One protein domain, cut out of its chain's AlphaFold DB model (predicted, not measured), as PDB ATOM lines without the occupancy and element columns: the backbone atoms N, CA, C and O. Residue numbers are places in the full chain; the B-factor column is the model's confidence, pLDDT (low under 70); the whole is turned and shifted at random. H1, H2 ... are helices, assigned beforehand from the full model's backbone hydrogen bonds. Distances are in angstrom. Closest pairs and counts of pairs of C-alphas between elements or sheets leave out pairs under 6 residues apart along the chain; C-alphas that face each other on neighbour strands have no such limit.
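Overview. This is residues 25 to 73 of the 132 residues of an uncharacterized protein of hydrothermal vent metagenome (UniProt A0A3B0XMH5). A helical hairpin: the long helix H1 has the shorter H2 folded back on it at a slant, with loose ends at residues 25 to 30, on the side of H1 away from H2, and at residues 66 to 73, which return to the beginning of H1. The printed part has 49 residues, with two named helices, H1 then H2, and no named strand; its class is all helix. It is only just compact, close to loose, with a radius of gyration of the C-alphas of 11.4 A, and elongated, spanning 34 by 22 by 12 A.

Arrangement. H1, residues 31 to 48, and H2, residues 57 to 65, touch and form a helical hairpin. Their closest C-alphas, those of Tyr 39 and Met 57, are 6.5 A apart. They run opposite ways at a steep tilt of 40 degrees. In H1 and H2 every O i to N i+4 pair is within hydrogen-bond range.

Along the chain. H1 begins at C-alpha 31 (19.802, -10.120, 5.629) and is 26.0 A long from first to last C-alpha. H2, 12.3 A long, ends at C-alpha 65 (32.778, -5.632, 8.121).

Size, cuts and confidence. The C-alphas farthest apart, those of Asp 50 and Ser 71, are 34.4 A apart. The printed part has no cut, and the link from H1 to H2 is short. Confidence is low, with pLDDT under 70, at residues 25 to 30 and 67 to 73.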
ATOM      1  N   GLY A  25      17.058 -18.393  13.960       45.16
ATOM      2  CA  GLY A  25      16.412 -17.294  14.675       45.16
ATOM      3  C   GLY A  25      16.574 -15.937  13.998       45.16
ATOM      4  O   GLY A  25      17.682 -15.427  13.864       45.16
ATOM      5  N   ILE A  26      15.422 -15.330  13.699       50.47
ATOM      6  CA  ILE A  26      15.178 -13.992  13.133       50.47
ATOM      7  C   ILE A  26      14.936 -14.020  11.618       50.47
ATOM      8  O   ILE A  26      15.846 -13.957  10.804       50.47
ATOM      9  N   LEU A  27      13.654 -14.035  11.248       52.62
ATOM     10  CA  LEU A  27      13.165 -13.597   9.933       52.62
ATOM     11  C   LEU A  27      12.564 -12.182   9.979       52.62
ATOM     12  O   LEU A  27      12.115 -11.648   8.967       52.62
ATOM     13  N   GLU A  28      12.566 -11.561  11.159       51.03
ATOM     14  CA  GLU A  28      12.190 -10.164  11.369       51.03
ATOM     15  C   GLU A  28      13.457  -9.299  11.368       51.03
ATOM     16  O   GLU A  28      13.865  -8.742  12.382       51.03
ATOM     17  N   GLY A  29      14.146  -9.251  10.228       55.41
ATOM     18  CA  GLY A  29      15.392  -8.507  10.086       55.41
ATOM     19  C   GLY A  29      15.870  -8.467   8.641       55.41
ATOM     20  O   GLY A  29      15.502  -9.314   7.828       55.41
ATOM     21  N   SER A  30      16.685  -7.471   8.299       66.75
ATOM     22  CA  SER A  30      17.391  -7.478   7.015       66.75
ATOM     23  C   SER A  30      18.379  -8.648   6.968       66.75
ATOM     24  O   SER A  30      18.828  -9.134   8.006       66.75
ATOM     25  N   ALA A  31      18.788  -9.074   5.772       71.38
ATOM     26  CA  ALA A  31      19.802 -10.120   5.629       71.38
ATOM     27  C   ALA A  31      21.136  -9.769   6.337       71.38
ATOM     28  O   ALA A  31      21.893 -10.671   6.692       71.38
ATOM     29  N   TYR A  32      21.393  -8.480   6.594       72.38
ATOM     30  CA  TYR A  32      22.468  -8.003   7.467       72.38
ATOM     31  C   TYR A  32      22.199  -8.286   8.955       72.38
ATOM     32  O   TYR A  32      23.044  -8.883   9.610       72.38
ATOM     33  N   MET A  33      21.019  -7.935   9.488       72.94
ATOM     34  CA  MET A  33      20.670  -8.204  10.896       72.94
ATOM     35  C   MET A  33      20.702  -9.698  11.220       72.94
ATOM     36  O   MET A  33      21.113 -10.098  12.306       72.94
ATOM     37  N   ILE A  34      20.287 -10.521  10.257       73.56
ATOM     38  CA  ILE A  34      20.367 -11.975  10.363       73.56
ATOM     39  C   ILE A  34      21.830 -12.402  10.547       73.56
ATOM     40  O   ILE A  34      22.139 -13.116  11.494       73.56
ATOM     41  N   ARG A  35      22.750 -11.922   9.702       76.62
ATOM     42  CA  ARG A  35      24.193 -12.206   9.821       76.62
ATOM     43  C   ARG A  35      24.797 -11.694  11.125       76.62
ATOM     44  O   ARG A  35      25.560 -12.413  11.757       76.62
ATOM     45  N   GLU A  36      24.432 -10.489  11.550       78.56
ATOM     46  CA  GLU A  36      24.940  -9.877  12.782       78.56
ATOM     47  C   GLU A  36      24.536 -10.693  14.011       78.56
ATOM     48  O   GLU A  36      25.378 -11.059  14.832       78.56
ATOM     49  N   HIS A  37      23.259 -11.062  14.104       76.62
ATOM     50  CA  HIS A  37      22.776 -11.910  15.186       76.62
ATOM     51  C   HIS A  37      23.473 -13.279  15.198       76.62
ATOM     52  O   HIS A  37      23.867 -13.760  16.261       76.62
ATOM     53  N   ARG A  38      23.691 -13.882  14.020       76.25
ATOM     54  CA  ARG A  38      24.443 -15.141  13.877       76.25
ATOM     55  C   ARG A  38      25.869 -15.016  14.381       76.25
ATOM     56  O   ARG A  38      26.323 -15.882  15.125       76.25
ATOM     57  N   TYR A  39      26.543 -13.930  14.015       82.94
ATOM     58  CA  TYR A  39      27.904 -13.664  14.454       82.94
ATOM     59  C   TYR A  39      27.978 -13.586  15.986       82.94
ATOM     60  O   TYR A  39      28.775 -14.278  16.617       82.94
ATOM     61  N   VAL A  40      27.056 -12.850  16.611       84.62
ATOM     62  CA  VAL A  40      26.983 -12.737  18.076       84.62
ATOM     63  C   VAL A  40      26.716 -14.090  18.748       84.62
ATOM     64  O   VAL A  40      27.377 -14.430  19.732       84.62
ATOM     65  N   GLN A  41      25.773 -14.884  18.235       83.00
ATOM     66  CA  GLN A  41      25.459 -16.196  18.809       83.00
ATOM     67  C   GLN A  41      26.611 -17.196  18.664       83.00
ATOM     68  O   GLN A  41      26.915 -17.912  19.620       83.00
ATOM     69  N   GLY A  42      27.253 -17.247  17.493       83.25
ATOM     70  CA  GLY A  42      28.381 -18.140  17.236       83.25
ATOM     71  C   GLY A  42      29.593 -17.801  18.104       83.25
ATOM     72  O   GLY A  42      30.139 -18.692  18.756       83.25
ATOM     73  N   CYS A  43      29.943 -16.514  18.216       84.38
ATOM     74  CA  CYS A  43      30.982 -16.052  19.140       84.38
ATOM     75  C   CYS A  43      30.633 -16.406  20.593       84.38
ATOM     76  O   CYS A  43      31.450 -17.003  21.290       84.38
ATOM     77  N   SER A  44      29.395 -16.144  21.033       85.19
ATOM     78  CA  SER A  44      28.977 -16.464  22.402       85.19
ATOM     79  C   SER A  44      29.014 -17.963  22.715       85.19
ATOM     80  O   SER A  44      29.173 -18.299  23.887       85.19
ATOM     81  N   LYS A  45      28.801 -18.857  21.741       82.06
ATOM     82  CA  LYS A  45      28.917 -20.309  21.956       82.06
ATOM     83  C   LYS A  45      30.372 -20.734  22.106       82.06
ATOM     84  O   LYS A  45      30.693 -21.388  23.091       82.06
ATOM     85  N   ASN A  46      31.244 -20.288  21.197       83.12
ATOM     86  CA  ASN A  46      32.684 -20.558  21.275       83.12
ATOM     87  C   ASN A  46      33.293 -20.072  22.605       83.12
ATOM     88  O   ASN A  46      34.187 -20.713  23.141       83.12
ATOM     89  N   GLU A  47      32.812 -18.947  23.143       82.00
ATOM     90  CA  GLU A  47      33.304 -18.384  24.409       82.00
ATOM     91  C   GLU A  47      32.791 -19.108  25.665       82.00
ATOM     92  O   GLU A  47      33.464 -19.087  26.695       82.00
ATOM     93  N   LYS A  48      31.586 -19.691  25.624       85.19
ATOM     94  CA  LYS A  48      30.910 -20.240  26.816       85.19
ATOM     95  C   LYS A  48      30.972 -21.759  26.926       85.19
ATOM     96  O   LYS A  48      30.746 -22.282  28.016       85.19
ATOM     97  N   GLU A  49      31.219 -22.463  25.827       84.50
ATOM     98  CA  GLU A  49      31.185 -23.923  25.771       84.50
ATOM     99  C   GLU A  49      32.582 -24.481  25.469       84.50
ATOM    100  O   GLU A  49      33.085 -24.371  24.350       84.50
ATOM    101  N   ASP A  50      33.209 -25.112  26.467       78.81
ATOM    102  CA  ASP A  50      34.523 -25.741  26.305       78.81
ATOM    103  C   ASP A  50      34.483 -26.835  25.227       78.81
ATOM    104  O   ASP A  50      33.702 -27.786  25.294       78.81
ATOM    105  N   GLY A  51      35.360 -26.706  24.228       82.00
ATOM    106  CA  GLY A  51      35.444 -27.626  23.090       82.00
ATOM    107  C   GLY A  51      34.430 -27.361  21.970       82.00
ATOM    108  O   GLY A  51      34.395 -28.122  21.003       82.00
ATOM    109  N   CYS A  52      33.630 -26.297  22.064       77.81
ATOM    110  CA  CYS A  52      32.733 -25.877  20.994       77.81
ATOM    111  C   CYS A  52      33.493 -25.033  19.963       77.81
ATOM    112  O   CYS A  52      34.160 -24.057  20.304       77.81
ATOM    113  N   TYR A  53      33.402 -25.424  18.693       78.50
ATOM    114  CA  TYR A  53      33.937 -24.659  17.572       78.50
ATOM    115  C   TYR A  53      32.860 -24.511  16.503       78.50
ATOM    116  O   TYR A  53      32.451 -25.480  15.859       78.50
ATOM    117  N   VAL A  54      32.408 -23.278  16.317       77.88
ATOM    118  CA  VAL A  54      31.520 -22.888  15.225       77.88
ATOM    119  C   VAL A  54      32.378 -22.497  14.022       77.88
ATOM    120  O   VAL A  54      33.109 -21.508  14.061       77.88
ATOM    121  N   PHE A  55      32.299 -23.296  12.960       75.81
ATOM    122  CA  PHE A  55      32.984 -23.053  11.688       75.81
ATOM    123  C   PHE A  55      32.349 -21.876  10.926       75.81
ATOM    124  O   PHE A  55      31.136 -21.677  11.005       75.81
ATOM    125  N   GLY A  56      33.150 -21.121  10.164       72.44
ATOM    126  CA  GLY A  56      32.661 -20.044   9.289       72.44
ATOM    127  C   GLY A  56      32.499 -18.666   9.949       72.44
ATOM    128  O   GLY A  56      31.919 -17.762   9.352       72.44
ATOM    129  N   MET A  57      32.941 -18.503  11.202       83.06
ATOM    130  CA  MET A  57      32.741 -17.263  11.966       83.06
ATOM    131  C   MET A  57      33.667 -16.126  11.533       83.06
ATOM    132  O   MET A  57      33.267 -14.968  11.608       83.06
ATOM    133  N   GLU A  58      34.878 -16.444  11.079       78.88
ATOM    134  CA  GLU A  58      35.829 -15.453  10.564       78.88
ATOM    135  C   GLU A  58      35.302 -14.863   9.252       78.88
ATOM    136  O   GLU A  58      35.157 -13.650   9.129       78.88
ATOM    137  N   GLU A  59      34.861 -15.726   8.338       78.44
ATOM    138  CA  GLU A  59      34.266 -15.343   7.061       78.44
ATOM    139  C   GLU A  59      32.981 -14.525   7.246       78.44
ATOM    140  O   GLU A  59      32.747 -13.554   6.523       78.44
ATOM    141  N   LEU A  60      32.152 -14.881   8.234       76.94
ATOM    142  CA  LEU A  60      30.953 -14.121   8.581       76.94
ATOM    143  C   LEU A  60      31.293 -12.743   9.178       76.94
ATOM    144  O   LEU A  60      30.605 -11.762   8.893       76.94
ATOM    145  N   GLY A  61      32.350 -12.656   9.989       80.06
ATOM    146  CA  GLY A  61      32.861 -11.392  10.525       80.06
ATOM    147  C   GLY A  61      33.382 -10.469   9.422       80.06
ATOM    148  O   GLY A  61      33.036  -9.285   9.394       80.06
ATOM    149  N   ASP A  62      34.129 -11.027   8.471       78.69
ATOM    150  CA  ASP A  62      34.607 -10.317   7.284       78.69
ATOM    151  C   ASP A  62      33.444  -9.823   6.411       78.69
ATOM    152  O   ASP A  62      33.452  -8.680   5.949       78.69
ATOM    153  N   GLU A  63      32.404 -10.642   6.224       72.06
ATOM    154  CA  GLU A  63      31.195 -10.250   5.491       72.06
ATOM    155  C   GLU A  63      30.482  -9.069   6.174       72.06
ATOM    156  O   GLU A  63      30.080  -8.107   5.515       72.06
ATOM    157  N   LEU A  64      30.370  -9.089   7.504       76.50
ATOM    158  CA  LEU A  64      29.748  -8.007   8.273       76.50
ATOM    159  C   LEU A  64      30.563  -6.709   8.252       76.50
ATOM    160  O   LEU A  64      29.975  -5.624   8.200       76.50
ATOM    161  N   ALA A  65      31.895  -6.796   8.219       78.25
ATOM    162  CA  ALA A  65      32.778  -5.632   8.121       78.25
ATOM    163  C   ALA A  65      32.575  -4.832   6.816       78.25
ATOM    164  O   ALA A  65      32.865  -3.634   6.760       78.25
ATOM    165  N   LEU A  66      32.018  -5.463   5.776       70.38
ATOM    166  CA  LEU A  66      31.663  -4.824   4.503       70.38
ATOM    167  C   LEU A  66      30.326  -4.042   4.564       70.38
ATOM    168  O   LEU A  66      29.992  -3.311   3.621       70.38
ATOM    169  N   GLY A  67      29.592  -4.134   5.681       64.44
ATOM    170  CA  GLY A  67      28.415  -3.331   6.025       64.44
ATOM    171  C   GLY A  67      27.094  -3.780   5.382       64.44
ATOM    172  O   GLY A  67      26.963  -4.881   4.852       64.44
ATOM    173  N   ASN A  68      26.090  -2.887   5.385       58.28
ATOM    174  CA  ASN A  68      24.695  -3.120   4.945       58.28
ATOM    175  C   ASN A  68      24.500  -3.481   3.450       58.28
ATOM    176  O   ASN A  68      23.386  -3.397   2.932       58.28
ATOM    177  N   LYS A  69      25.554  -3.850   2.716       57.06
ATOM    178  CA  LYS A  69      25.492  -4.157   1.278       57.06
ATOM    179  C   LYS A  69      24.900  -5.536   0.961       57.06
ATOM    180  O   LYS A  69      24.695  -5.842  -0.211       57.06
ATOM    181  N   TYR A  70      24.569  -6.336   1.972       59.78
ATOM    182  CA  TYR A  70      23.967  -7.655   1.794       59.78
ATOM    183  C   TYR A  70      22.450  -7.596   1.961       59.78
ATOM    184  O   TYR A  70      21.915  -7.729   3.059       59.78
ATOM    185  N   SER A  71      21.749  -7.410   0.842       62.03
ATOM    186  CA  SER A  71      20.303  -7.653   0.726       62.03
ATOM    187  C   SER A  71      19.976  -9.109   0.377       62.03
ATOM    188  O   SER A  71      18.808  -9.486   0.350       62.03
ATOM    189  N   VAL A  72      21.000  -9.923   0.098       64.88
ATOM    190  CA  VAL A  72      20.859 -11.288  -0.412       64.88
ATOM    191  C   VAL A  72      21.025 -12.287   0.731       64.88
ATOM    192  O   VAL A  72      22.000 -12.236   1.490       64.88
ATOM    193  N   LEU A  73      20.051 -13.183   0.865       66.81
ATOM    194  CA  LEU A  73      20.093 -14.293   1.816       66.81
ATOM    195  C   LEU A  73      21.087 -15.370   1.351       66.81
ATOM    196  O   LEU A  73      21.310 -15.503   0.146       66.81
TER     197      LEU A  73